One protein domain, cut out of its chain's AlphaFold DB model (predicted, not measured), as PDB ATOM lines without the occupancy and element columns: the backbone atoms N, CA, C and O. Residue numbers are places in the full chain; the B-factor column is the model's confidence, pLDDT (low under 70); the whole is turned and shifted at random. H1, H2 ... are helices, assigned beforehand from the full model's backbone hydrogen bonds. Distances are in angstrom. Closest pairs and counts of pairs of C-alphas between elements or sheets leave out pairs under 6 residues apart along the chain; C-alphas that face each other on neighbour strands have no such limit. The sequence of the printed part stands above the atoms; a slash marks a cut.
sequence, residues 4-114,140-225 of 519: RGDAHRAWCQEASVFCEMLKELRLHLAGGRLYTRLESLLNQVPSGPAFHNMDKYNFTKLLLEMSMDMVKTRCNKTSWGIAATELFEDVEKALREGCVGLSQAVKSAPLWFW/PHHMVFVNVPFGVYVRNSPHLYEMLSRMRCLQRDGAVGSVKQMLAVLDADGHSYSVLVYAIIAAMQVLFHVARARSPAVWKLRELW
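Overview. This is residues 4 to 114 and 140 to 225 of the 519 residues of the protein "Hypothetical protein" of Symbiodinium sp. CCMP2592 (UniProt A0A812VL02). Two helices, H7 and H10, cross at the core of a cluster of crossed helices, with H1, H2, H8 and H9 round the first part of H10. H3 crosses H7 and leads away to a smaller lobe of H4, H5 and H6 at one end of the longest axis, while the first residues of the long H1 lie at the other end. H11 makes a corner with the far part of H10, and a long loop, residues 44 to 58, joins H2 to H3. The printed part has 197 residues with eleven named helices, H1 to H11 in order along the chain, and no named strand; its class is all helix. It is only just compact, close to loose, with a radius of gyration of the C-alphas of 19.7 A and spans of 63 by 44 by 32 A.

Arrangement. The longest helix, H1, residues 4 to 29, touches H9, residues 179 to 186, with residues 17 to 21 alone; the two are about perpendicular at 89 degrees, and the closest C-alphas, those of Met 21 and Val 179, are 5.2 A apart. H1 only just touches H10, residues 193 to 212, with 3 pairs of C-alphas within 8 A, the closest those of Leu 22 and Tyr 198 at 5.9 A. H10 is the hub, touching six helices. It touches H7, residues 141 to 154, with 16 pairs; the closest C-alphas are Val 146 and Ala 203, 4.5 A apart, and the tilt of 73 degrees is only just about perpendicular. H2, residues 33 to 43, touches H10 at a steep tilt of 65 degrees, opposite ways, closest at the C-alphas of Leu 38 and Leu 196, 6.7 A. H8, residues 158 to 169, touches H10 about perpendicular at 87 degrees, closest at the C-alphas of Met 163 and Tyr 193, 5.9 A. H11, residues 216 to 222, touches residues 206 to 210 of H10, closest at the C-alphas of Val 210 and Val 218, 5.6 A. H3, residues 59 to 77, touches H7 about perpendicular at 79 degrees, closest at the C-alphas of Leu 63 and Val 148, 7.0 A. H4, residues 83 to 96, and H5, residues 102 to 107, form a helical hairpin at a shallow tilt of 30 degrees, closest at the C-alphas of Ala 94 and Leu 102, 5.7 A. H6, residues 111 to 114, touches no helix. Every O i to N i+4 pair is within hydrogen-bond range in H1, H2, H3, H4, H5, H8, H9 and H10; in H7 8 of 10 are, in H11 1 of 3, beside 3 of 4 O i to N i+3 pairs, and H6 is too short for such a pair.

Along the chain. H1 begins at C-alpha 4, (4.422, 20.686, -58.629), and is 37.2 A long from first to last C-alpha. H10 measures 28.9 A and H3 27.5 A, while H4 is 20.2 A, H7 19.4 A, H8 16.7 A and H2 15.2 A. C-alpha 193, where H10 begins, is at (7.829, 8.515, -30.981). The shorter H9, H11, H5 and H6 measure 10.6, 10.5, 8.3 and 5.5 A; H11 ends at C-alpha 222, (19.240, -14.300, -43.080).

Size, cuts and confidence. The C-alphas farthest apart, those of Asp 6 and Ile 82, are 63.2 A apart. Residues 115 to 139 are not printed, and C-alphas 114 and 140 are 9.7 A apart across the cut. The link from H2 to H3 is long, with 15 residues. Residues 76 to 83 stand free. The mean pLDDT of the printed part is 73.6, and 84 residues are under 70, among them 66 to 92, 98 to 114 and 214 to 225.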
ATOM      1  N   ARG A   4       3.773  22.001 -58.803       82.19
ATOM      2  CA  ARG A   4       4.422  20.686 -58.629       82.19
ATOM      3  C   ARG A   4       5.903  20.804 -58.260       82.19
ATOM      4  O   ARG A   4       6.391  19.977 -57.495       82.19
ATOM      5  N   GLY A   5       6.601  21.810 -58.787       87.50
ATOM      6  CA  GLY A   5       8.009  22.059 -58.482       87.50
ATOM      7  C   GLY A   5       8.206  22.482 -57.029       87.50
ATOM      8  O   GLY A   5       9.099  21.966 -56.359       87.50
ATOM      9  N   ASP A   6       7.331  23.350 -56.516       88.81
ATOM     10  CA  ASP A   6       7.356  23.778 -55.112       88.81
ATOM     11  C   ASP A   6       7.065  22.624 -54.150       88.81
ATOM     12  O   ASP A   6       7.825  22.403 -53.208       88.81
ATOM     13  N   ALA A   7       6.026  21.829 -54.431       88.69
ATOM     14  CA  ALA A   7       5.685  20.664 -53.616       88.69
ATOM     15  C   ALA A   7       6.820  19.626 -53.581       88.69
ATOM     16  O   ALA A   7       7.139  19.094 -52.517       88.69
ATOM     17  N   HIS A   8       7.464  19.371 -54.725       91.25
ATOM     18  CA  HIS A   8       8.606  18.462 -54.800       91.25
ATOM     19  C   HIS A   8       9.817  18.985 -54.010       91.25
ATOM     20  O   HIS A   8      10.429  18.226 -53.257       91.25
ATOM     21  N   ARG A   9      10.146  20.281 -54.131       90.62
ATOM     22  CA  ARG A   9      11.239  20.906 -53.367       90.62
ATOM     23  C   ARG A   9      11.002  20.825 -51.861       90.62
ATOM     24  O   ARG A   9      11.908  20.403 -51.144       90.62
ATOM     25  N   ALA A  10       9.800  21.172 -51.403       90.38
ATOM     26  CA  ALA A  10       9.431  21.089 -49.991       90.38
ATOM     27  C   ALA A  10       9.566  19.650 -49.469       90.38
ATOM     28  O   ALA A  10      10.225  19.406 -48.462       90.38
ATOM     29  N   TRP A  11       9.042  18.678 -50.216       92.81
ATOM     30  CA  TRP A  11       9.150  17.262 -49.871       92.81
ATOM     31  C   TRP A  11      10.608  16.768 -49.774       92.81
ATOM     32  O   TRP A  11      10.958  16.076 -48.819       92.81
ATOM     33  N   CYS A  12      11.486  17.163 -50.703       92.12
ATOM     34  CA  CYS A  12      12.920  16.839 -50.649       92.12
ATOM     35  C   CYS A  12      13.639  17.504 -49.461       92.12
ATOM     36  O   CYS A  12      14.513  16.894 -48.834       92.12
ATOM     37  N   GLN A  13      13.290  18.751 -49.143       92.31
ATOM     38  CA  GLN A  13      13.856  19.473 -48.004       92.31
ATOM     39  C   GLN A  13      13.481  18.792 -46.687       92.31
ATOM     40  O   GLN A  13      14.351  18.513 -45.862       92.31
ATOM     41  N   GLU A  14      12.208  18.456 -46.506       91.44
ATOM     42  CA  GLU A  14      11.736  17.749 -45.318       91.44
ATOM     43  C   GLU A  14      12.373  16.358 -45.180       91.44
ATOM     44  O   GLU A  14      12.760  15.969 -44.079       91.44
ATOM     45  N   ALA A  15      12.552  15.631 -46.290       92.75
ATOM     46  CA  ALA A  15      13.274  14.359 -46.295       92.75
ATOM     47  C   ALA A  15      14.730  14.519 -45.821       92.75
ATOM     48  O   ALA A  15      15.259  13.657 -45.121       92.75
ATOM     49  N   SER A  16      15.372  15.642 -46.156       92.62
ATOM     50  CA  SER A  16      16.720  15.960 -45.671       92.62
ATOM     51  C   SER A  16      16.719  16.193 -44.159       92.62
ATOM     52  O   SER A  16      17.531  15.604 -43.446       92.62
ATOM     53  N   VAL A  17      15.763  16.980 -43.654       92.56
ATOM     54  CA  VAL A  17      15.587  17.220 -42.210       92.56
ATOM     55  C   VAL A  17      15.314  15.913 -41.459       92.56
ATOM     56  O   VAL A  17      15.876  15.689 -40.388       92.56
ATOM     57  N   PHE A  18      14.506  15.022 -42.034       93.25
ATOM     58  CA  PHE A  18      14.239  13.694 -41.487       93.25
ATOM     59  C   PHE A  18      15.513  12.853 -41.356       93.25
ATOM     60  O   PHE A  18      15.772  12.279 -40.299       93.25
ATOM     61  N   CYS A  19      16.348  12.803 -42.395       91.81
ATOM     62  CA  CYS A  19      17.615  12.075 -42.339       91.81
ATOM     63  C   CYS A  19      18.580  12.655 -41.295       91.81
ATOM     64  O   CYS A  19      19.238  11.890 -40.592       91.81
ATOM     65  N   GLU A  20      18.643  13.982 -41.152       90.31
ATOM     66  CA  GLU A  20      19.441  14.619 -40.098       90.31
ATOM     67  C   GLU A  20      18.911  14.291 -38.697       90.31
ATOM     68  O   GLU A  20      19.700  13.953 -37.815       90.31
ATOM     69  N   MET A  21      17.587  14.263 -38.503       94.19
ATOM     70  CA  MET A  21      16.977  13.812 -37.248       94.19
ATOM     71  C   MET A  21      17.402  12.381 -36.902       94.19
ATOM     72  O   MET A  21      17.767  12.104 -35.760       94.19
ATOM     73  N   LEU A  22      17.395  11.465 -37.874       91.19
ATOM     74  CA  LEU A  22      17.819  10.084 -37.642       91.19
ATOM     75  C   LEU A  22      19.300   9.996 -37.251       91.19
ATOM     76  O   LEU A  22      19.642   9.280 -36.310       91.19
ATOM     77  N   LYS A  23      20.183  10.757 -37.906       88.44
ATOM     78  CA  LYS A  23      21.606  10.832 -37.530       88.44
ATOM     79  C   LYS A  23      21.792  11.406 -36.126       88.44
ATOM     80  O   LYS A  23      22.624  10.912 -35.364       88.44
ATOM     81  N   GLU A  24      21.018  12.425 -35.769       88.12
ATOM     82  CA  GLU A  24      21.052  13.028 -34.443       88.12
ATOM     83  C   GLU A  24      20.574  12.044 -33.368       88.12
ATOM     84  O   GLU A  24      21.250  11.884 -32.349       88.12
ATOM     85  N   LEU A  25      19.472  11.327 -33.603       87.50
ATOM     86  CA  LEU A  25      18.983  10.282 -32.701       87.50
ATOM     87  C   LEU A  25      20.017   9.167 -32.527       87.50
ATOM     88  O   LEU A  25      20.269   8.763 -31.395       87.50
ATOM     89  N   ARG A  26      20.696   8.737 -33.598       87.25
ATOM     90  CA  ARG A  26      21.798   7.762 -33.508       87.25
ATOM     91  C   ARG A  26      22.867   8.192 -32.506       87.25
ATOM     92  O   ARG A  26      23.310   7.382 -31.698       87.25
ATOM     93  N   LEU A  27      23.272   9.462 -32.546       81.62
ATOM     94  CA  LEU A  27      24.279  10.008 -31.632       81.62
ATOM     95  C   LEU A  27      23.772  10.058 -30.184       81.62
ATOM     96  O   LEU A  27      24.511   9.714 -29.272       81.62
ATOM     97  N   HIS A  28      22.516  10.454 -29.970       81.00
ATOM     98  CA  HIS A  28      21.927  10.552 -28.626       81.00
ATOM     99  C   HIS A  28      21.631   9.196 -27.980       81.00
ATOM    100  O   HIS A  28      21.566   9.085 -26.755       81.00
ATOM    101  N   LEU A  29      21.400   8.176 -28.801       79.56
ATOM    102  CA  LEU A  29      21.099   6.819 -28.363       79.56
ATOM    103  C   LEU A  29      22.359   5.963 -28.171       79.56
ATOM    104  O   LEU A  29      22.258   4.849 -27.647       79.56
ATOM    105  N   ALA A  30      23.533   6.486 -28.544       68.81
ATOM    106  CA  ALA A  30      24.818   5.875 -28.250       68.81
ATOM    107  C   ALA A  30      24.969   5.722 -26.720       68.81
ATOM    108  O   ALA A  30      24.829   6.683 -25.965       68.81
ATOM    109  N   GLY A  31      25.173   4.485 -26.254       64.25
ATOM    110  CA  GLY A  31      25.173   4.131 -24.824       64.25
ATOM    111  C   GLY A  31      23.984   3.276 -24.359       64.25
ATOM    112  O   GLY A  31      23.668   3.268 -23.175       64.25
ATOM    113  N   GLY A  32      23.288   2.581 -25.268       65.94
ATOM    114  CA  GLY A  32      22.277   1.570 -24.910       65.94
ATOM    115  C   GLY A  32      20.887   2.117 -24.564       65.94
ATOM    116  O   GLY A  32      19.979   1.352 -24.252       65.94
ATOM    117  N   ARG A  33      20.667   3.434 -24.683       77.62
ATOM    118  CA  ARG A  33      19.399   4.077 -24.285       77.62
ATOM    119  C   ARG A  33      18.229   3.792 -25.226       77.62
ATOM    120  O   ARG A  33      17.088   4.038 -24.842       77.62
ATOM    121  N   LEU A  34      18.481   3.303 -26.444       81.00
ATOM    122  CA  LEU A  34      17.412   2.975 -27.396       81.00
ATOM    123  C   LEU A  34      16.463   1.921 -26.821       81.00
ATOM    124  O   LEU A  34      15.253   2.120 -26.864       81.00
ATOM    125  N   TYR A  35      17.006   0.858 -26.225       80.06
ATOM    126  CA  TYR A  35      16.205  -0.191 -25.596       80.06
ATOM    127  C   TYR A  35      15.313   0.383 -24.491       80.06
ATOM    128  O   TYR A  35      14.094   0.280 -24.581       80.06
ATOM    129  N   THR A  36      15.900   1.084 -23.517       81.38
ATOM    130  CA  THR A  36      15.160   1.668 -22.387       81.38
ATOM    131  C   THR A  36      14.092   2.661 -22.840       81.38
ATOM    132  O   THR A  36      13.012   2.720 -22.259       81.38
ATOM    133  N   ARG A  37      14.355   3.448 -23.892       85.56
ATOM    134  CA  ARG A  37      13.364   4.386 -24.438       85.56
ATOM    135  C   ARG A  37      12.232   3.682 -25.177       85.56
ATOM    136  O   ARG A  37      11.088   4.093 -25.015       85.56
ATOM    137  N   LEU A  38      12.524   2.639 -25.958       82.19
ATOM    138  CA  LEU A  38      11.488   1.830 -26.607       82.19
ATOM    139  C   LEU A  38      10.638   1.096 -25.571       82.19
ATOM    140  O   LEU A  38       9.417   1.112 -25.669       82.19
ATOM    141  N   GLU A  39      11.271   0.511 -24.559       83.88
ATOM    142  CA  GLU A  39      10.593  -0.127 -23.437       83.88
ATOM    143  C   GLU A  39       9.693   0.861 -22.688       83.88
ATOM    144  O   GLU A  39       8.506   0.595 -22.503       83.88
ATOM    145  N   SER A  40      10.219   2.035 -22.324       85.50
ATOM    146  CA  SER A  40       9.436   3.088 -21.671       85.50
ATOM    147  C   SER A  40       8.254   3.530 -22.527       85.50
ATOM    148  O   SER A  40       7.163   3.701 -21.994       85.50
ATOM    149  N   LEU A  41       8.462   3.713 -23.836       85.56
ATOM    150  CA  LEU A  41       7.404   4.099 -24.764       85.56
ATOM    151  C   LEU A  41       6.308   3.033 -24.792       85.56
ATOM    152  O   LEU A  41       5.150   3.354 -24.584       85.56
ATOM    153  N   LEU A  42       6.681   1.771 -24.995       81.94
ATOM    154  CA  LEU A  42       5.743   0.664 -25.189       81.94
ATOM    155  C   LEU A  42       5.024   0.231 -23.907       81.94
ATOM    156  O   LEU A  42       3.986  -0.417 -23.985       81.94
ATOM    157  N   ASN A  43       5.551   0.593 -22.738       83.25
ATOM    158  CA  ASN A  43       4.883   0.390 -21.453       83.25
ATOM    159  C   ASN A  43       3.908   1.527 -21.092       83.25
ATOM    160  O   ASN A  43       3.104   1.370 -20.172       83.25
ATOM    161  N   GLN A  44       3.958   2.663 -21.793       82.75
ATOM    162  CA  GLN A  44       3.115   3.832 -21.536       82.75
ATOM    163  C   GLN A  44       2.021   3.933 -22.595       82.75
ATOM    164  O   GLN A  44       2.230   4.483 -23.665       82.75
ATOM    165  N   VAL A  45       0.823   3.424 -22.306       76.81
ATOM    166  CA  VAL A  45      -0.280   3.478 -23.276       76.81
ATOM    167  C   VAL A  45      -0.642   4.941 -23.588       76.81
ATOM    168  O   VAL A  45      -0.894   5.702 -22.648       76.81
ATOM    169  N   PRO A  46      -0.734   5.344 -24.872       77.81
ATOM    170  CA  PRO A  46      -1.137   6.695 -25.236       77.81
ATOM    171  C   PRO A  46      -2.535   6.993 -24.698       77.81
ATOM    172  O   PRO A  46      -3.450   6.173 -24.808       77.81
ATOM    173  N   SER A  47      -2.723   8.185 -24.138       66.94
ATOM    174  CA  SER A  47      -4.056   8.651 -23.763       66.94
ATOM    175  C   SER A  47      -4.811   9.090 -25.021       66.94
ATOM    176  O   SER A  47      -4.303   9.878 -25.813       66.94
ATOM    177  N   GLY A  48      -6.018   8.563 -25.255       64.69
ATOM    178  CA  GLY A  48      -6.810   9.000 -26.403       64.69
ATOM    179  C   GLY A  48      -8.134   8.253 -26.612       64.69
ATOM    180  O   GLY A  48      -8.231   7.062 -26.310       64.69
ATOM    181  N   PRO A  49      -9.152   8.928 -27.181       51.78
ATOM    182  CA  PRO A  49     -10.510   8.396 -27.341       51.78
ATOM    183  C   PRO A  49     -10.613   7.219 -28.325       51.78
ATOM    184  O   PRO A  49     -11.606   6.496 -28.320       51.78
ATOM    185  N   ALA A  50      -9.598   7.006 -29.167       52.88
ATOM    186  CA  ALA A  50      -9.603   5.973 -30.203       52.88
ATOM    187  C   ALA A  50      -9.155   4.581 -29.713       52.88
ATOM    188  O   ALA A  50      -9.208   3.626 -30.486       52.88
ATOM    189  N   PHE A  51      -8.719   4.440 -28.454       61.00
ATOM    190  CA  PHE A  51      -7.961   3.260 -28.010       61.00
ATOM    191  C   PHE A  51      -8.653   2.403 -26.941       61.00
ATOM    192  O   PHE A  51      -8.046   1.473 -26.418       61.00
ATOM    193  N   HIS A  52      -9.932   2.654 -26.646       49.47
ATOM    194  CA  HIS A  52     -10.648   2.034 -25.520       49.47
ATOM    195  C   HIS A  52     -10.860   0.505 -25.583       49.47
ATOM    196  O   HIS A  52     -11.421  -0.039 -24.644       49.47
ATOM    197  N   ASN A  53     -10.394  -0.199 -26.621       55.91
ATOM    198  CA  ASN A  53     -10.603  -1.645 -26.792       55.91
ATOM    199  C   ASN A  53      -9.350  -2.437 -27.202       55.91
ATOM    200  O   ASN A  53      -9.479  -3.598 -27.579       55.91
ATOM    201  N   MET A  54      -8.154  -1.843 -27.177       57.72
ATOM    202  CA  MET A  54      -6.933  -2.613 -27.434       57.72
ATOM    203  C   MET A  54      -6.291  -2.988 -26.106       57.72
ATOM    204  O   MET A  54      -6.062  -2.117 -25.265       57.72
ATOM    205  N   ASP A  55      -6.042  -4.285 -25.913       57.09
ATOM    206  CA  ASP A  55      -5.357  -4.805 -24.733       57.09
ATOM    207  C   ASP A  55      -4.101  -3.981 -24.445       57.09
ATOM    208  O   ASP A  55      -3.375  -3.578 -25.361       57.09
ATOM    209  N   LYS A  56      -3.831  -3.729 -23.159       63.50
ATOM    210  CA  LYS A  56      -2.593  -3.070 -22.737       63.50
ATOM    211  C   LYS A  56      -1.420  -3.965 -23.135       63.50
ATOM    212  O   LYS A  56      -1.100  -4.929 -22.440       63.50
ATOM    213  N   TYR A  57      -0.795  -3.666 -24.267       67.12
ATOM    214  CA  TYR A  57       0.493  -4.242 -24.611       67.12
ATOM    215  C   TYR A  57       1.539  -3.624 -23.696       67.12
ATOM    216  O   TYR A  57       1.581  -2.410 -23.526       67.12
ATOM    217  N   ASN A  58       2.363  -4.474 -23.095       77.81
ATOM    218  CA  ASN A  58       3.594  -4.051 -22.459       77.81
ATOM    219  C   ASN A  58       4.767  -4.668 -23.228       77.81
ATOM    220  O   ASN A  58       4.624  -5.662 -23.950       77.81
ATOM    221  N   PHE A  59       5.923  -4.035 -23.102       74.69
ATOM    222  CA  PHE A  59       7.131  -4.388 -23.830       74.69
ATOM    223  C   PHE A  59       7.556  -5.845 -23.599       74.69
ATOM    224  O   PHE A  59       7.901  -6.557 -24.543       74.69
ATOM    225  N   THR A  60       7.460  -6.313 -22.352       72.00
ATOM    226  CA  THR A  60       7.820  -7.677 -21.948       72.00
ATOM    227  C   THR A  60       6.960  -8.727 -22.645       72.00
ATOM    228  O   THR A  60       7.491  -9.694 -23.188       72.00
ATOM    229  N   LYS A  61       5.638  -8.522 -22.690       78.50
ATOM    230  CA  LYS A  61       4.694  -9.401 -23.391       78.50
ATOM    231  C   LYS A  61       5.013  -9.459 -24.884       78.50
ATOM    232  O   LYS A  61       5.040 -10.542 -25.459       78.50
ATOM    233  N   LEU A  62       5.316  -8.313 -25.500       75.06
ATOM    234  CA  LEU A  62       5.713  -8.245 -26.908       75.06
ATOM    235  C   LEU A  62       6.985  -9.066 -27.185       75.06
ATOM    236  O   LEU A  62       6.972  -9.920 -28.071       75.06
ATOM    237  N   LEU A  63       8.057  -8.842 -26.419       70.06
ATOM    238  CA  LEU A  63       9.321  -9.574 -26.570       70.06
ATOM    239  C   LEU A  63       9.157 -11.084 -26.394       70.06
ATOM    240  O   LEU A  63       9.771 -11.869 -27.121       70.06
ATOM    241  N   LEU A  64       8.347 -11.487 -25.424       71.31
ATOM    242  CA  LEU A  64       8.119 -12.889 -25.131       71.31
ATOM    243  C   LEU A  64       7.351 -13.583 -26.252       71.31
ATOM    244  O   LEU A  64       7.781 -14.632 -26.721       71.31
ATOM    245  N   GLU A  65       6.258 -12.989 -26.726       73.00
ATOM    246  CA  GLU A  65       5.488 -13.573 -27.823       73.00
ATOM    247  C   GLU A  65       6.324 -13.659 -29.112       73.00
ATOM    248  O   GLU A  65       6.280 -14.667 -29.810       73.00
ATOM    249  N   MET A  66       7.170 -12.661 -29.390       69.38
ATOM    250  CA  MET A  66       8.107 -12.728 -30.519       69.38
ATOM    251  C   MET A  66       9.163 -13.827 -30.348       69.38
ATOM    252  O   MET A  66       9.513 -14.504 -31.315       69.38
ATOM    253  N   SER A  67       9.675 -14.012 -29.128       67.50
ATOM    254  CA  SER A  67      10.575 -15.127 -28.807       67.50
ATOM    255  C   SER A  67       9.886 -16.470 -29.059       67.50
ATOM    256  O   SER A  67      10.475 -17.349 -29.687       67.50
ATOM    257  N   MET A  68       8.621 -16.612 -28.650       68.94
ATOM    258  CA  MET A  68       7.834 -17.823 -28.890       68.94
ATOM    259  C   MET A  68       7.640 -18.096 -30.383       68.94
ATOM    260  O   MET A  68       7.887 -19.215 -30.826       68.94
ATOM    261  N   ASP A  69       7.250 -17.092 -31.171       65.38
ATOM    262  CA  ASP A  69       7.057 -17.236 -32.621       65.38
ATOM    263  C   ASP A  69       8.351 -17.666 -33.331       65.38
ATOM    264  O   ASP A  69       8.336 -18.524 -34.224       65.38
ATOM    265  N   MET A  70       9.490 -17.111 -32.909       62.81
ATOM    266  CA  MET A  70      10.802 -17.460 -33.448       62.81
ATOM    267  C   MET A  70      11.179 -18.906 -33.124       62.81
ATOM    268  O   MET A  70      11.600 -19.648 -34.015       62.81
ATOM    269  N   VAL A  71      11.008 -19.327 -31.868       63.50
ATOM    270  CA  VAL A  71      11.313 -20.703 -31.472       63.50
ATOM    271  C   VAL A  71      10.347 -21.674 -32.174       63.50
ATOM    272  O   VAL A  71      10.817 -22.667 -32.721       63.50
ATOM    273  N   LYS A  72       9.046 -21.354 -32.316       64.69
ATOM    274  CA  LYS A  72       8.064 -22.197 -33.034       64.69
ATOM    275  C   LYS A  72       8.489 -22.378 -34.489       64.69
ATOM    276  O   LYS A  72       8.492 -23.486 -35.020       64.69
ATOM    277  N   THR A  73       8.914 -21.286 -35.122       60.94
ATOM    278  CA  THR A  73       9.431 -21.294 -36.495       60.94
ATOM    279  C   THR A  73      10.675 -22.172 -36.639       60.94
ATOM    280  O   THR A  73      10.801 -22.875 -37.643       60.94
ATOM    281  N   ARG A  74      11.596 -22.143 -35.668       60.12
ATOM    282  CA  ARG A  74      12.798 -22.992 -35.679       60.12
ATOM    283  C   ARG A  74      12.457 -24.460 -35.458       60.12
ATOM    284  O   ARG A  74      12.877 -25.281 -36.266       60.12
ATOM    285  N   CYS A  75      11.632 -24.778 -34.465       62.22
ATOM    286  CA  CYS A  75      11.171 -26.142 -34.210       62.22
ATOM    287  C   CYS A  75      10.490 -26.749 -35.441       62.22
ATOM    288  O   CYS A  75      10.808 -27.869 -35.806       62.22
ATOM    289  N   ASN A  76       9.668 -25.991 -36.172       59.78
ATOM    290  CA  ASN A  76       9.041 -26.478 -37.409       59.78
ATOM    291  C   ASN A  76      10.032 -26.770 -38.552       59.78
ATOM    292  O   ASN A  76       9.699 -27.500 -39.482       59.78
ATOM    293  N   LYS A  77      11.228 -26.171 -38.527       57.84
ATOM    294  CA  LYS A  77      12.263 -26.339 -39.561       57.84
ATOM    295  C   LYS A  77      13.328 -27.368 -39.197       57.84
ATOM    296  O   LYS A  77      14.110 -27.757 -40.059       57.84
ATOM    297  N   THR A  78      13.399 -27.765 -37.935       58.22
ATOM    298  CA  THR A  78      14.447 -28.639 -37.408       58.22
ATOM    299  C   THR A  78      13.808 -29.904 -36.839       58.22
ATOM    300  O   THR A  78      12.688 -29.855 -36.356       58.22
ATOM    301  N   SER A  79      14.487 -31.049 -36.849       51.41
ATOM    302  CA  SER A  79      13.960 -32.324 -36.318       51.41
ATOM    303  C   SER A  79      13.818 -32.368 -34.782       51.41
ATOM    304  O   SER A  79      13.821 -33.444 -34.185       51.41
ATOM    305  N   TRP A  80      13.749 -31.210 -34.122       52.28
ATOM    306  CA  TRP A  80      13.740 -31.060 -32.671       52.28
ATOM    307  C   TRP A  80      12.323 -31.363 -32.181       52.28
ATOM    308  O   TRP A  80      11.436 -30.515 -32.224       52.28
ATOM    309  N   GLY A  81      12.107 -32.632 -31.827       57.25
ATOM    310  CA  GLY A  81      10.816 -33.194 -31.440       57.25
ATOM    311  C   GLY A  81      10.294 -32.765 -30.061       57.25
ATOM    312  O   GLY A  81      10.764 -31.802 -29.463       57.25
ATOM    313  N   ILE A  82       9.310 -33.547 -29.597       56.06
ATOM    314  CA  ILE A  82       8.463 -33.484 -28.383       56.06
ATOM    315  C   ILE A  82       8.974 -32.599 -27.225       56.06
ATOM    316  O   ILE A  82       8.205 -31.788 -26.724       56.06
ATOM    317  N   ALA A  83      10.252 -32.673 -26.842       57.53
ATOM    318  CA  ALA A  83      10.825 -31.867 -25.754       57.53
ATOM    319  C   ALA A  83      10.760 -30.342 -25.989       57.53
ATOM    320  O   ALA A  83      10.607 -29.570 -25.043       57.53
ATOM    321  N   ALA A  84      10.853 -29.883 -27.242       58.78
ATOM    322  CA  ALA A  84      10.644 -28.472 -27.557       58.78
ATOM    323  C   ALA A  84       9.165 -28.081 -27.396       58.78
ATOM    324  O   ALA A  84       8.869 -26.993 -26.908       58.78
ATOM    325  N   THR A  85       8.249 -28.981 -27.760       62.50
ATOM    326  CA  THR A  85       6.797 -28.804 -27.621       62.50
ATOM    327  C   THR A  85       6.362 -28.747 -26.155       62.50
ATOM    328  O   THR A  85       5.581 -27.873 -25.800       62.50
ATOM    329  N   GLU A  86       6.905 -29.606 -25.289       66.94
ATOM    330  CA  GLU A  86       6.607 -29.603 -23.846       66.94
ATOM    331  C   GLU A  86       7.061 -28.294 -23.175       66.94
ATOM    332  O   GLU A  86       6.278 -27.644 -22.484       66.94
ATOM    333  N   LEU A  87       8.280 -27.821 -23.475       63.69
ATOM    334  CA  LEU A  87       8.759 -26.515 -23.001       63.69
ATOM    335  C   LEU A  87       7.858 -25.363 -23.487       63.69
ATOM    336  O   LEU A  87       7.649 -24.381 -22.772       63.69
ATOM    337  N   PHE A  88       7.315 -25.469 -24.702       64.06
ATOM    338  CA  PHE A  88       6.364 -24.494 -25.231       64.06
ATOM    339  C   PHE A  88       5.053 -24.463 -24.466       64.06
ATOM    340  O   PHE A  88       4.553 -23.375 -24.182       64.06
ATOM    341  N   GLU A  89       4.500 -25.632 -24.157       69.56
ATOM    342  CA  GLU A  89       3.271 -25.748 -23.379       69.56
ATOM    343  C   GLU A  89       3.462 -25.161 -21.977       69.56
ATOM    344  O   GLU A  89       2.596 -24.419 -21.509       69.56
ATOM    345  N   ASP A  90       4.628 -25.370 -21.361       65.25
ATOM    346  CA  ASP A  90       4.969 -24.798 -20.056       65.25
ATOM    347  C   ASP A  90       5.106 -23.267 -20.087       65.25
ATOM    348  O   ASP A  90       4.561 -22.569 -19.223       65.25
ATOM    349  N   VAL A  91       5.779 -22.707 -21.101       60.06
ATOM    350  CA  VAL A  91       5.889 -21.245 -21.278       60.06
ATOM    351  C   VAL A  91       4.522 -20.622 -21.577       60.06
ATOM    352  O   VAL A  91       4.173 -19.581 -21.014       60.06
ATOM    353  N   GLU A  92       3.720 -21.254 -22.437       64.38
ATOM    354  CA  GLU A  92       2.376 -20.788 -22.783       64.38
ATOM    355  C   GLU A  92       1.424 -20.856 -21.576       64.38
ATOM    356  O   GLU A  92       0.620 -19.942 -21.360       64.38
ATOM    357  N   LYS A  93       1.550 -21.890 -20.741       71.44
ATOM    358  CA  LYS A  93       0.811 -22.030 -19.483       71.44
ATOM    359  C   LYS A  93       1.179 -20.931 -18.484       71.44
ATOM    360  O   LYS A  93       0.282 -20.236 -18.005       71.44
ATOM    361  N   ALA A  94       2.471 -20.693 -18.248       58.59
ATOM    362  CA  ALA A  94       2.943 -19.623 -17.360       58.59
ATOM    363  C   ALA A  94       2.470 -18.225 -17.810       58.59
ATOM    364  O   ALA A  94       2.244 -17.322 -16.997       58.59
ATOM    365  N   LEU A  95       2.290 -18.039 -19.120       53.72
ATOM    366  CA  LEU A  95       1.737 -16.819 -19.698       53.72
ATOM    367  C   LEU A  95       0.248 -16.635 -19.427       53.72
ATOM    368  O   LEU A  95      -0.170 -15.543 -19.032       53.72
ATOM    369  N   ARG A  96      -0.550 -17.689 -19.627       64.31
ATOM    370  CA  ARG A  96      -1.995 -17.672 -19.339       64.31
ATOM    371  C   ARG A  96      -2.273 -17.415 -17.859       64.31
ATOM    372  O   ARG A  96      -3.271 -16.781 -17.532       64.31
ATOM    373  N   GLU A  97      -1.363 -17.837 -16.988       74.56
ATOM    374  CA  GLU A  97      -1.432 -17.639 -15.535       74.56
ATOM    375  C   GLU A  97      -0.955 -16.241 -15.076       74.56
ATOM    376  O   GLU A  97      -0.862 -15.970 -13.880       74.56
ATOM    377  N   GLY A  98      -0.704 -15.306 -16.002       55.91
ATOM    378  CA  GLY A  98      -0.471 -13.896 -15.666       55.91
ATOM    379  C   GLY A  98       0.971 -13.559 -15.282       55.91
ATOM    380  O   GLY A  98       1.197 -12.646 -14.491       55.91
ATOM    381  N   CYS A  99       1.953 -14.258 -15.863       55.00
ATOM    382  CA  CYS A  99       3.399 -14.029 -15.688       55.00
ATOM    383  C   CYS A  99       3.970 -14.347 -14.292       55.00
ATOM    384  O   CYS A  99       5.182 -14.206 -14.093       55.00
ATOM    385  N   VAL A 100       3.161 -14.819 -13.337       52.28
ATOM    386  CA  VAL A 100       3.651 -15.319 -12.043       52.28
ATOM    387  C   VAL A 100       4.356 -16.653 -12.293       52.28
ATOM    388  O   VAL A 100       3.720 -17.677 -12.478       52.28
ATOM    389  N   GLY A 101       5.688 -16.627 -12.370       52.47
ATOM    390  CA  GLY A 101       6.503 -17.808 -12.681       52.47
ATOM    391  C   GLY A 101       7.183 -17.773 -14.050       52.47
ATOM    392  O   GLY A 101       8.045 -18.607 -14.303       52.47
ATOM    393  N   LEU A 102       6.916 -16.765 -14.892       48.91
ATOM    394  CA  LEU A 102       7.604 -16.618 -16.179       48.91
ATOM    395  C   LEU A 102       9.125 -16.500 -15.997       48.91
ATOM    396  O   LEU A 102       9.878 -17.153 -16.705       48.91
ATOM    397  N   SER A 103       9.587 -15.729 -15.004       47.81
ATOM    398  CA  SER A 103      11.021 -15.650 -14.684       47.81
ATOM    399  C   SER A 103      11.597 -17.018 -14.306       47.81
ATOM    400  O   SER A 103      12.725 -17.312 -14.677       47.81
ATOM    401  N   GLN A 104      10.828 -17.859 -13.607       52.41
ATOM    402  CA  GLN A 104      11.246 -19.202 -13.204       52.41
ATOM    403  C   GLN A 104      11.315 -20.140 -14.418       52.41
ATOM    404  O   GLN A 104      12.335 -20.790 -14.598       52.41
ATOM    405  N   ALA A 105      10.287 -20.139 -15.276       53.34
ATOM    406  CA  ALA A 105      10.207 -20.950 -16.495       53.34
ATOM    407  C   ALA A 105      11.285 -20.576 -17.530       53.34
ATOM    408  O   ALA A 105      11.918 -21.439 -18.132       53.34
ATOM    409  N   VAL A 106      11.545 -19.274 -17.691       51.41
ATOM    410  CA  VAL A 106      12.615 -18.719 -18.540       51.41
ATOM    411  C   VAL A 106      13.997 -19.075 -17.976       51.41
ATOM    412  O   VAL A 106      14.894 -19.416 -18.743       51.41
ATOM    413  N   LYS A 107      14.171 -19.051 -16.645       51.94
ATOM    414  CA  LYS A 107      15.414 -19.476 -15.969       51.94
ATOM    415  C   LYS A 107      15.640 -20.987 -16.009       51.94
ATOM    416  O   LYS A 107      16.788 -21.411 -15.998       51.94
ATOM    417  N   SER A 108      14.577 -21.791 -16.037       49.28
ATOM    418  CA  SER A 108      14.657 -23.250 -16.171       49.28
ATOM    419  C   SER A 108      14.712 -23.720 -17.623       49.28
ATOM    420  O   SER A 108      14.847 -24.919 -17.859       49.28
ATOM    421  N   ALA A 109      14.593 -22.810 -18.597       48.31
ATOM    422  CA  ALA A 109      14.711 -23.162 -20.001       48.31
ATOM    423  C   ALA A 109      16.120 -23.732 -20.260       48.31
ATOM    424  O   ALA A 109      17.115 -23.107 -19.879       48.31
ATOM    425  N   PRO A 110      16.228 -24.922 -20.874       47.97
ATOM    426  CA  PRO A 110      17.508 -25.591 -21.067       47.97
ATOM    427  C   PRO A 110      18.469 -24.730 -21.898       47.97
ATOM    428  O   PRO A 110      18.045 -24.007 -22.794       47.97
ATOM    429  N   LEU A 111      19.774 -24.826 -21.620       43.59
ATOM    430  CA  LEU A 111      20.819 -23.936 -22.158       43.59
ATOM    431  C   LEU A 111      20.764 -23.765 -23.690       43.59
ATOM    432  O   LEU A 111      21.043 -22.685 -24.202       43.59
ATOM    433  N   TRP A 112      20.353 -24.803 -24.430       48.25
ATOM    434  CA  TRP A 112      20.195 -24.775 -25.891       48.25
ATOM    435  C   TRP A 112      19.116 -23.796 -26.383       48.25
ATOM    436  O   TRP A 112      19.231 -23.284 -27.496       48.25
ATOM    437  N   PHE A 113      18.103 -23.492 -25.563       44.41
ATOM    438  CA  PHE A 113      17.080 -22.478 -25.841       44.41
ATOM    439  C   PHE A 113      17.709 -21.081 -25.979       44.41
ATOM    440  O   PHE A 113      17.302 -20.293 -26.833       44.41
ATOM    441  N   TRP A 114      18.758 -20.811 -25.195       47.91
ATOM    442  CA  TRP A 114      19.524 -19.562 -25.223       47.91
ATOM    443  C   TRP A 114      20.743 -19.629 -26.162       47.91
ATOM    444  O   TRP A 114      21.117 -18.622 -26.761       47.91
ATOM    445  N   PRO A 140      19.293 -11.101 -28.113       61.28
ATOM    446  CA  PRO A 140      20.397 -10.694 -28.955       61.28
ATOM    447  C   PRO A 140      20.014  -9.404 -29.684       61.28
ATOM    448  O   PRO A 140      18.889  -9.261 -30.154       61.28
ATOM    449  N   HIS A 141      20.933  -8.438 -29.738       59.50
ATOM    450  CA  HIS A 141      20.651  -7.041 -30.105       59.50
ATOM    451  C   HIS A 141      19.787  -6.883 -31.371       59.50
ATOM    452  O   HIS A 141      18.936  -6.001 -31.447       59.50
ATOM    453  N   HIS A 142      19.936  -7.771 -32.354       61.09
ATOM    454  CA  HIS A 142      19.107  -7.777 -33.558       61.09
ATOM    455  C   HIS A 142      17.602  -7.989 -33.285       61.09
ATOM    456  O   HIS A 142      16.784  -7.401 -33.985       61.09
ATOM    457  N   MET A 143      17.205  -8.763 -32.267       62.62
ATOM    458  CA  MET A 143      15.796  -8.939 -31.884       62.62
ATOM    459  C   MET A 143      15.187  -7.620 -31.416       62.62
ATOM    460  O   MET A 143      14.073  -7.274 -31.797       62.62
ATOM    461  N   VAL A 144      15.941  -6.851 -30.636       65.19
ATOM    462  CA  VAL A 144      15.515  -5.529 -30.172       65.19
ATOM    463  C   VAL A 144      15.493  -4.528 -31.322       65.19
ATOM    464  O   VAL A 144      14.561  -3.742 -31.428       65.19
ATOM    465  N   PHE A 145      16.508  -4.529 -32.184       68.25
ATOM    466  CA  PHE A 145      16.676  -3.468 -33.180       68.25
ATOM    467  C   PHE A 145      15.971  -3.723 -34.512       68.25
ATOM    468  O   PHE A 145      15.787  -2.782 -35.278       68.25
ATOM    469  N   VAL A 146      15.565  -4.962 -34.789       71.12
ATOM    470  CA  VAL A 146      14.826  -5.329 -36.004       71.12
ATOM    471  C   VAL A 146      13.432  -5.816 -35.645       71.12
ATOM    472  O   VAL A 146      12.443  -5.287 -36.146       71.12
ATOM    473  N   ASN A 147      13.332  -6.787 -34.738       71.62
ATOM    474  CA  ASN A 147      12.064  -7.480 -34.543       71.62
ATOM    475  C   ASN A 147      11.091  -6.632 -33.728       71.62
ATOM    476  O   ASN A 147       9.913  -6.625 -34.054       71.62
ATOM    477  N   VAL A 148      11.540  -5.911 -32.694       76.00
ATOM    478  CA  VAL A 148      10.622  -5.124 -31.849       76.00
ATOM    479  C   VAL A 148       9.953  -4.000 -32.641       76.00
ATOM    480  O   VAL A 148       8.726  -3.956 -32.632       76.00
ATOM    481  N   PRO A 149      10.670  -3.131 -33.381       78.00
ATOM    482  CA  PRO A 149      10.040  -2.058 -34.148       78.00
ATOM    483  C   PRO A 149       9.027  -2.595 -35.156       78.00
ATOM    484  O   PRO A 149       7.934  -2.049 -35.297       78.00
ATOM    485  N   PHE A 150       9.350  -3.715 -35.805       76.00
ATOM    486  CA  PHE A 150       8.425  -4.369 -36.717       76.00
ATOM    487  C   PHE A 150       7.301  -5.116 -36.016       76.00
ATOM    488  O   PHE A 150       6.203  -5.128 -36.545       76.00
ATOM    489  N   GLY A 151       7.507  -5.670 -34.828       73.00
ATOM    490  CA  GLY A 151       6.451  -6.248 -34.003       73.00
ATOM    491  C   GLY A 151       5.446  -5.181 -33.576       73.00
ATOM    492  O   GLY A 151       4.244  -5.385 -33.707       73.00
ATOM    493  N   VAL A 152       5.929  -4.007 -33.157       74.56
ATOM    494  CA  VAL A 152       5.107  -2.823 -32.847       74.56
ATOM    495  C   VAL A 152       4.323  -2.355 -34.069       74.56
ATOM    496  O   VAL A 152       3.154  -1.982 -33.938       74.56
ATOM    497  N   TYR A 153       4.965  -2.389 -35.242       76.31
ATOM    498  CA  TYR A 153       4.332  -2.074 -36.515       76.31
ATOM    499  C   TYR A 153       3.250  -3.114 -36.857       76.31
ATOM    500  O   TYR A 153       2.078  -2.786 -36.943       76.31
ATOM    501  N   VAL A 154       3.613  -4.391 -36.973       67.50
ATOM    502  CA  VAL A 154       2.732  -5.521 -37.307       67.50
ATOM    503  C   VAL A 154       1.514  -5.609 -36.397       67.50
ATOM    504  O   VAL A 154       0.398  -5.797 -36.866       67.50
ATOM    505  N   ARG A 155       1.713  -5.482 -35.085       69.19
ATOM    506  CA  ARG A 155       0.667  -5.753 -34.091       69.19
ATOM    507  C   ARG A 155      -0.288  -4.597 -33.881       69.19
ATOM    508  O   ARG A 155      -1.066  -4.635 -32.933       69.19
ATOM    509  N   ASN A 156      -0.253  -3.582 -34.746       63.81
ATOM    510  CA  ASN A 156      -1.242  -2.516 -34.707       63.81
ATOM    511  C   ASN A 156      -1.286  -1.778 -33.367       63.81
ATOM    512  O   ASN A 156      -2.356  -1.407 -32.890       63.81
ATOM    513  N   SER A 157      -0.129  -1.567 -32.736       72.81
ATOM    514  CA  SER A 157      -0.098  -0.892 -31.438       72.81
ATOM    515  C   SER A 157      -0.713   0.519 -31.527       72.81
ATOM    516  O   SER A 157      -0.570   1.185 -32.559       72.81
ATOM    517  N   PRO A 158      -1.337   1.037 -30.449       77.75
ATOM    518  CA  PRO A 158      -1.789   2.431 -30.398       77.75
ATOM    519  C   PRO A 158      -0.674   3.413 -30.779       77.75
ATOM    520  O   PRO A 158      -0.903   4.392 -31.490       77.75
ATOM    521  N   HIS A 159       0.555   3.093 -30.365       83.69
ATOM    522  CA  HIS A 159       1.743   3.880 -30.654       83.69
ATOM    523  C   HIS A 159       2.040   4.011 -32.141       83.69
ATOM    524  O   HIS A 159       2.443   5.084 -32.581       83.69
ATOM    525  N   LEU A 160       1.839   2.948 -32.923       84.06
ATOM    526  CA  LEU A 160       2.036   3.011 -34.365       84.06
ATOM    527  C   LEU A 160       1.071   4.018 -34.993       84.06
ATOM    528  O   LEU A 160       1.491   4.868 -35.772       84.06
ATOM    529  N   TYR A 161      -0.214   3.943 -34.652       82.75
ATOM    530  CA  TYR A 161      -1.225   4.839 -35.213       82.75
ATOM    531  C   TYR A 161      -0.975   6.295 -34.839       82.75
ATOM    532  O   TYR A 161      -1.093   7.172 -35.697       82.75
ATOM    533  N   GLU A 162      -0.590   6.540 -33.589       86.44
ATOM    534  CA  GLU A 162      -0.243   7.873 -33.109       86.44
ATOM    535  C   GLU A 162       1.010   8.410 -33.819       86.44
ATOM    536  O   GLU A 162       0.985   9.506 -34.378       86.44
ATOM    537  N   MET A 163       2.064   7.598 -33.932       91.25
ATOM    538  CA  MET A 163       3.268   7.933 -34.697       91.25
ATOM    539  C   MET A 163       2.935   8.270 -36.162       91.25
ATOM    540  O   MET A 163       3.362   9.304 -36.674       91.25
ATOM    541  N   LEU A 164       2.135   7.440 -36.841       88.62
ATOM    542  CA  LEU A 164       1.706   7.679 -38.226       88.62
ATOM    543  C   LEU A 164       0.821   8.923 -38.360       88.62
ATOM    544  O   LEU A 164       0.838   9.586 -39.399       88.62
ATOM    545  N   SER A 165       0.015   9.236 -37.344       86.56
ATOM    546  CA  SER A 165      -0.765  10.473 -37.278       86.56
ATOM    547  C   SER A 165       0.163  11.689 -37.227       86.56
ATOM    548  O   SER A 165       0.072  12.564 -38.087       86.56
ATOM    549  N   ARG A 166       1.144  11.692 -36.315       90.12
ATOM    550  CA  ARG A 166       2.119  12.785 -36.159       90.12
ATOM    551  C   ARG A 166       2.986  12.989 -37.391       90.12
ATOM    552  O   ARG A 166       3.165  14.121 -37.830       90.12
ATOM    553  N   MET A 167       3.449  11.908 -38.017       90.38
ATOM    554  CA  MET A 167       4.178  11.999 -39.287       90.38
ATOM    555  C   MET A 167       3.332  12.621 -40.406       90.38
ATOM    556  O   MET A 167       3.867  13.325 -41.259       90.38
ATOM    557  N   ARG A 168       2.012  12.393 -40.419       87.19
ATOM    558  CA  ARG A 168       1.108  13.047 -41.379       87.19
ATOM    559  C   ARG A 168       0.875  14.518 -41.042       87.19
ATOM    560  O   ARG A 168       0.728  15.310 -41.964       87.19
ATOM    561  N   CYS A 169       0.902  14.909 -39.768       86.94
ATOM    562  CA  CYS A 169       0.821  16.320 -39.378       86.94
ATOM    563  C   CYS A 169       1.990  17.151 -39.926       86.94
ATOM    564  O   CYS A 169       1.775  18.309 -40.272       86.94
ATOM    565  N   LEU A 170       3.167  16.543 -40.143       84.38
ATOM    566  CA  LEU A 170       4.298  17.200 -40.818       84.38
ATOM    567  C   LEU A 170       3.918  17.768 -42.205       84.38
ATOM    568  O   LEU A 170       4.564  18.700 -42.668       84.38
ATOM    569  N   GLN A 171       2.863  17.247 -42.857       79.00
ATOM    570  CA  GLN A 171       2.356  17.744 -44.145       79.00
ATOM    571  C   GLN A 171       1.632  19.092 -44.040       79.00
ATOM    572  O   GLN A 171       1.698  19.883 -44.977       79.00
ATOM    573  N   ARG A 172       0.880  19.327 -42.956       75.81
ATOM    574  CA  ARG A 172      -0.110  20.419 -42.896       75.81
ATOM    575  C   ARG A 172       0.510  21.773 -42.608       75.81
ATOM    576  O   ARG A 172       0.039  22.774 -43.132       75.81
ATOM    577  N   ASP A 173       1.565  21.785 -41.806       70.69
ATOM    578  CA  ASP A 173       2.091  23.040 -41.280       70.69
ATOM    579  C   ASP A 173       3.101  23.696 -42.227       70.69
ATOM    580  O   ASP A 173       3.503  24.830 -41.988       70.69
ATOM    581  N   GLY A 174       3.539  23.003 -43.291       66.31
ATOM    582  CA  GLY A 174       4.502  23.523 -44.275       66.31
ATOM    583  C   GLY A 174       5.836  24.003 -43.674       66.31
ATOM    584  O   GLY A 174       6.611  24.670 -44.352       66.31
ATOM    585  N   ALA A 175       6.094  23.694 -42.398       59.03
ATOM    586  CA  ALA A 175       7.033  24.425 -41.546       59.03
ATOM    587  C   ALA A 175       8.062  23.528 -40.850       59.03
ATOM    588  O   ALA A 175       8.686  23.950 -39.874       59.03
ATOM    589  N   VAL A 176       8.280  22.301 -41.326       75.25
ATOM    590  CA  VAL A 176       9.360  21.465 -40.789       75.25
ATOM    591  C   VAL A 176      10.674  21.869 -41.455       75.25
ATOM    592  O   VAL A 176      11.194  21.197 -42.339       75.25
ATOM    593  N   GLY A 177      11.194  23.020 -41.032       86.94
ATOM    594  CA  GLY A 177      12.466  23.568 -41.501       86.94
ATOM    595  C   GLY A 177      13.674  23.081 -40.701       86.94
ATOM    596  O   GLY A 177      14.805  23.403 -41.054       86.94
ATOM    597  N   SER A 178      13.463  22.337 -39.610       93.25
ATOM    598  CA  SER A 178      14.534  21.927 -38.697       93.25
ATOM    599  C   SER A 178      14.249  20.612 -37.973       93.25
ATOM    600  O   SER A 178      13.095  20.235 -37.751       93.25
ATOM    601  N   VAL A 179      15.321  19.946 -37.531       93.19
ATOM    602  CA  VAL A 179      15.245  18.710 -36.732       93.19
ATOM    603  C   VAL A 179      14.452  18.940 -35.443       93.19
ATOM    604  O   VAL A 179      13.582  18.143 -35.099       93.19
ATOM    605  N   LYS A 180      14.673  20.080 -34.775       92.44
ATOM    606  CA  LYS A 180      13.967  20.458 -33.543       92.44
ATOM    607  C   LYS A 180      12.448  20.512 -33.730       92.44
ATOM    608  O   LYS A 180      11.721  20.071 -32.848       92.44
ATOM    609  N   GLN A 181      11.966  21.035 -34.859       93.31
ATOM    610  CA  GLN A 181      10.529  21.082 -35.154       93.31
ATOM    611  C   GLN A 181       9.959  19.686 -35.408       93.31
ATOM    612  O   GLN A 181       8.894  19.368 -34.890       93.31
ATOM    613  N   MET A 182      10.676  18.833 -36.148       93.94
ATOM    614  CA  MET A 182      10.232  17.458 -36.390       93.94
ATOM    615  C   MET A 182      10.148  16.656 -35.086       93.94
ATOM    616  O   MET A 182       9.145  15.987 -34.845       93.94
ATOM    617  N   LEU A 183      11.155  16.784 -34.215       93.12
ATOM    618  CA  LEU A 183      11.144  16.191 -32.877       93.12
ATOM    619  C   LEU A 183       9.995  16.739 -32.027       93.12
ATOM    620  O   LEU A 183       9.302  15.960 -31.387       93.12
ATOM    621  N   ALA A 184       9.739  18.050 -32.062       93.44
ATOM    622  CA  ALA A 184       8.629  18.651 -31.325       93.44
ATOM    623  C   ALA A 184       7.261  18.112 -31.774       93.44
ATOM    624  O   ALA A 184       6.394  17.901 -30.933       93.44
ATOM    625  N   VAL A 185       7.070  17.855 -33.074       92.62
ATOM    626  CA  VAL A 185       5.834  17.246 -33.592       92.62
ATOM    627  C   VAL A 185       5.730  15.777 -33.191       92.62
ATOM    628  O   VAL A 185       4.665  15.332 -32.769       92.62
ATOM    629  N   LEU A 186       6.815  15.010 -33.326       92.19
ATOM    630  CA  LEU A 186       6.807  13.582 -33.009       92.19
ATOM    631  C   LEU A 186       6.657  13.334 -31.506       92.19
ATOM    632  O   LEU A 186       5.897  12.450 -31.128       92.19
ATOM    633  N   ASP A 187       7.274  14.151 -30.658       94.00
ATOM    634  CA  ASP A 187       7.371  13.923 -29.211       94.00
ATOM    635  C   ASP A 187       6.523  14.919 -28.384       94.00
ATOM    636  O   ASP A 187       6.792  15.161 -27.207       94.00
ATOM    637  N   ALA A 188       5.486  15.507 -28.997       91.00
ATOM    638  CA  ALA A 188       4.682  16.608 -28.446       91.00
ATOM    639  C   ALA A 188       4.033  16.336 -27.072       91.00
ATOM    640  O   ALA A 188       3.778  17.267 -26.313       91.00
ATOM    641  N   ASP A 189       3.755  15.074 -26.746       88.69
ATOM    642  CA  ASP A 189       3.112  14.634 -25.500       88.69
ATOM    643  C   ASP A 189       4.093  13.986 -24.508       88.69
ATOM    644  O   ASP A 189       3.675  13.292 -23.582       88.69
ATOM    645  N   GLY A 190       5.398  14.177 -24.713       88.00
ATOM    646  CA  GLY A 190       6.453  13.611 -23.871       88.00
ATOM    647  C   GLY A 190       6.816  12.157 -24.190       88.00
ATOM    648  O   GLY A 190       7.836  11.671 -23.696       88.00
ATOM    649  N   HIS A 191       6.058  11.469 -25.047       90.00
ATOM    650  CA  HIS A 191       6.424  10.140 -25.530       90.00
ATOM    651  C   HIS A 191       7.454  10.244 -26.661       90.00
ATOM    652  O   HIS A 191       7.340  11.078 -27.553       90.00
ATOM    653  N   SER A 192       8.457   9.365 -26.658       91.31
ATOM    654  CA  SER A 192       9.558   9.376 -27.636       91.31
ATOM    655  C   SER A 192       9.205   8.663 -28.955       91.31
ATOM    656  O   SER A 192       9.848   7.679 -29.322       91.31
ATOM    657  N   TYR A 193       8.190   9.118 -29.688       92.94
ATOM    658  CA  TYR A 193       7.829   8.515 -30.981       92.94
ATOM    659  C   TYR A 193       8.914   8.680 -32.045       92.94
ATOM    660  O   TYR A 193       9.049   7.820 -32.916       92.94
ATOM    661  N   SER A 194       9.729   9.731 -31.959       93.25
ATOM    662  CA  SER A 194      10.917   9.903 -32.800       93.25
ATOM    663  C   SER A 194      11.868   8.700 -32.715       93.25
ATOM    664  O   SER A 194      12.421   8.256 -33.724       93.25
ATOM    665  N   VAL A 195      11.981   8.094 -31.531       91.38
ATOM    666  CA  VAL A 195      12.777   6.885 -31.283       91.38
ATOM    667  C   VAL A 195      12.152   5.656 -31.945       91.38
ATOM    668  O   VAL A 195      12.877   4.830 -32.499       91.38
ATOM    669  N   LEU A 196      10.820   5.539 -31.950       91.06
ATOM    670  CA  LEU A 196      10.129   4.460 -32.664       91.06
ATOM    671  C   LEU A 196      10.316   4.584 -34.182       91.06
ATOM    672  O   LEU A 196      10.656   3.599 -34.835       91.06
ATOM    673  N   VAL A 197      10.176   5.797 -34.732       92.19
ATOM    674  CA  VAL A 197      10.465   6.089 -36.148       92.19
ATOM    675  C   VAL A 197      11.892   5.675 -36.494       92.19
ATOM    676  O   VAL A 197      12.106   4.955 -37.470       92.19
ATOM    677  N   TYR A 198      12.862   6.082 -35.672       92.69
ATOM    678  CA  TYR A 198      14.260   5.706 -35.844       92.69
ATOM    679  C   TYR A 198      14.451   4.194 -35.888       92.69
ATOM    680  O   TYR A 198      15.090   3.676 -36.805       92.69
ATOM    681  N   ALA A 199      13.868   3.484 -34.924       89.12
ATOM    682  CA  ALA A 199      14.031   2.046 -34.807       89.12
ATOM    683  C   ALA A 199      13.425   1.303 -36.011       89.12
ATOM    684  O   ALA A 199      14.050   0.379 -36.528       89.12
ATOM    685  N   ILE A 200      12.267   1.745 -36.519       90.00
ATOM    686  CA  ILE A 200      11.649   1.164 -37.722       90.00
ATOM    687  C   ILE A 200      12.531   1.402 -38.959       90.00
ATOM    688  O   ILE A 200      12.777   0.465 -39.714       90.00
ATOM    689  N   ILE A 201      13.053   2.616 -39.169       91.81
ATOM    690  CA  ILE A 201      13.914   2.903 -40.334       91.81
ATOM    691  C   ILE A 201      15.217   2.113 -40.271       91.81
ATOM    692  O   ILE A 201      15.647   1.555 -41.281       91.81
ATOM    693  N   ALA A 202      15.835   2.033 -39.095       87.56
ATOM    694  CA  ALA A 202      17.048   1.254 -38.905       87.56
ATOM    695  C   ALA A 202      16.802  -0.237 -39.207       87.56
ATOM    696  O   ALA A 202      17.594  -0.865 -39.911       87.56
ATOM    697  N   ALA A 203      15.661  -0.778 -38.766       84.88
ATOM    698  CA  ALA A 203      15.237  -2.133 -39.090       84.88
ATOM    699  C   ALA A 203      15.016  -2.331 -40.605       84.88
ATOM    700  O   ALA A 203      15.474  -3.320 -41.174       84.88
ATOM    701  N   MET A 204      14.389  -1.369 -41.293       86.25
ATOM    702  CA  MET A 204      14.197  -1.408 -42.752       86.25
ATOM    703  C   MET A 204      15.523  -1.357 -43.516       86.25
ATOM    704  O   MET A 204      15.701  -2.122 -44.462       86.25
ATOM    705  N   GLN A 205      16.479  -0.521 -43.095       86.19
ATOM    706  CA  GLN A 205      17.820  -0.477 -43.689       86.19
ATOM    707  C   GLN A 205      18.506  -1.844 -43.595       86.19
ATOM    708  O   GLN A 205      19.064  -2.332 -44.577       86.19
ATOM    709  N   VAL A 206      18.426  -2.502 -42.437       81.06
ATOM    710  CA  VAL A 206      18.954  -3.861 -42.277       81.06
ATOM    711  C   VAL A 206      18.326  -4.807 -43.298       81.06
ATOM    712  O   VAL A 206      19.056  -5.454 -44.050       81.06
ATOM    713  N   LEU A 207      16.992  -4.855 -43.377       78.38
ATOM    714  CA  LEU A 207      16.293  -5.725 -44.328       78.38
ATOM    715  C   LEU A 207      16.643  -5.411 -45.784       78.38
ATOM    716  O   LEU A 207      16.733  -6.325 -46.603       78.38
ATOM    717  N   PHE A 208      16.898  -4.143 -46.103       82.69
ATOM    718  CA  PHE A 208      17.310  -3.717 -47.435       82.69
ATOM    719  C   PHE A 208      18.651  -4.337 -47.831       82.69
ATOM    720  O   PHE A 208      18.770  -4.958 -48.891       82.69
ATOM    721  N   HIS A 209      19.655  -4.260 -46.956       79.06
ATOM    722  CA  HIS A 209      20.939  -4.912 -47.210       79.06
ATOM    723  C   HIS A 209      20.818  -6.440 -47.231       79.06
ATOM    724  O   HIS A 209      21.500  -7.083 -48.036       79.06
ATOM    725  N   VAL A 210      19.933  -7.020 -46.402       75.69
ATOM    726  CA  VAL A 210      19.653  -8.470 -46.380       75.69
ATOM    727  C   VAL A 210      19.118  -8.938 -47.720       75.69
ATOM    728  O   VAL A 210      19.644  -9.901 -48.290       75.69
ATOM    729  N   ALA A 211      18.111  -8.244 -48.244       74.44
ATOM    730  CA  ALA A 211      17.505  -8.564 -49.526       74.44
ATOM    731  C   ALA A 211      18.536  -8.497 -50.662       74.44
ATOM    732  O   ALA A 211      18.546  -9.359 -51.538       74.44
ATOM    733  N   ARG A 212      19.468  -7.536 -50.608       77.44
ATOM    734  CA  ARG A 212      20.456  -7.301 -51.673       77.44
ATOM    735  C   ARG A 212      21.770  -8.076 -51.538       77.44
ATOM    736  O   ARG A 212      22.631  -7.914 -52.395       77.44
ATOM    737  N   ALA A 213      21.942  -8.884 -50.487       71.56
ATOM    738  CA  ALA A 213      23.165  -9.655 -50.210       71.56
ATOM    739  C   ALA A 213      24.467  -8.823 -50.238       71.56
ATOM    740  O   ALA A 213      25.545  -9.356 -50.491       71.56
ATOM    741  N   ARG A 214      24.387  -7.511 -49.979       64.94
ATOM    742  CA  ARG A 214      25.512  -6.573 -50.149       64.94
ATOM    743  C   ARG A 214      26.602  -6.693 -49.070       64.94
ATOM    744  O   ARG A 214      27.605  -6.002 -49.174       64.94
ATOM    745  N   SER A 215      26.433  -7.522 -48.028       61.16
ATOM    746  CA  SER A 215      27.419  -7.625 -46.939       61.16
ATOM    747  C   SER A 215      27.482  -9.008 -46.253       61.16
ATOM    748  O   SER A 215      26.435  -9.578 -45.938       61.16
ATOM    749  N   PRO A 216      28.693  -9.527 -45.942       58.16
ATOM    750  CA  PRO A 216      28.932 -10.747 -45.157       58.16
ATOM    751  C   PRO A 216      28.221 -10.776 -43.797       58.16
ATOM    752  O   PRO A 216      27.613 -11.778 -43.430       58.16
ATOM    753  N   ALA A 217      28.239  -9.656 -43.064       57.84
ATOM    754  CA  ALA A 217      27.632  -9.548 -41.730       57.84
ATOM    755  C   ALA A 217      26.113  -9.790 -41.751       57.84
ATOM    756  O   ALA A 217      25.509 -10.179 -40.754       57.84
ATOM    757  N   VAL A 218      25.503  -9.578 -42.913       56.03
ATOM    758  CA  VAL A 218      24.067  -9.652 -43.130       56.03
ATOM    759  C   VAL A 218      23.599 -11.088 -43.399       56.03
ATOM    760  O   VAL A 218      22.429 -11.410 -43.192       56.03
ATOM    761  N   TRP A 219      24.508 -11.995 -43.762       57.69
ATOM    762  CA  TRP A 219      24.179 -13.413 -43.927       57.69
ATOM    763  C   TRP A 219      23.739 -14.068 -42.616       57.69
ATOM    764  O   TRP A 219      22.761 -14.806 -42.624       57.69
ATOM    765  N   LYS A 220      24.328 -13.681 -41.476       58.72
ATOM    766  CA  LYS A 220      23.874 -14.139 -40.148       58.72
ATOM    767  C   LYS A 220      22.449 -13.677 -39.810       58.72
ATOM    768  O   LYS A 220      21.743 -14.332 -39.054       58.72
ATOM    769  N   LEU A 221      21.987 -12.565 -40.388       58.19
ATOM    770  CA  LEU A 221      20.607 -12.089 -40.225       58.19
ATOM    771  C   LEU A 221      19.617 -12.827 -41.133       58.19
ATOM    772  O   LEU A 221      18.439 -12.907 -40.795       58.19
ATOM    773  N   ARG A 222      20.077 -13.415 -42.249       58.72
ATOM    774  CA  ARG A 222      19.240 -14.300 -43.080       58.72
ATOM    775  C   ARG A 222      18.828 -15.570 -42.335       58.72
ATOM    776  O   ARG A 222      17.755 -16.089 -42.607       58.72
ATOM    777  N   GLU A 223      19.630 -16.042 -41.384       56.44
ATOM    778  CA  GLU A 223      19.316 -17.219 -40.554       56.44
ATOM    779  C   GLU A 223      18.233 -16.945 -39.498       56.44
ATOM    780  O   GLU A 223      17.529 -17.851 -39.054       56.44
ATOM    781  N   LEU A 224      18.078 -15.679 -39.105       51.38
ATOM    782  CA  LEU A 224      17.035 -15.204 -38.188       51.38
ATOM    783  C   LEU A 224      15.736 -14.856 -38.925       51.38
ATOM    784  O   LEU A 224      14.728 -14.507 -38.314       51.38
ATOM    785  N   TRP A 225      15.766 -14.966 -40.251       50.88
ATOM    786  CA  TRP A 225      14.641 -14.767 -41.138       50.88
ATOM    787  C   TRP A 225      13.978 -16.121 -41.450       50.88
ATOM    788  O   TRP A 225      14.666 -17.104 -41.742       50.88
TER     789      TRP A 225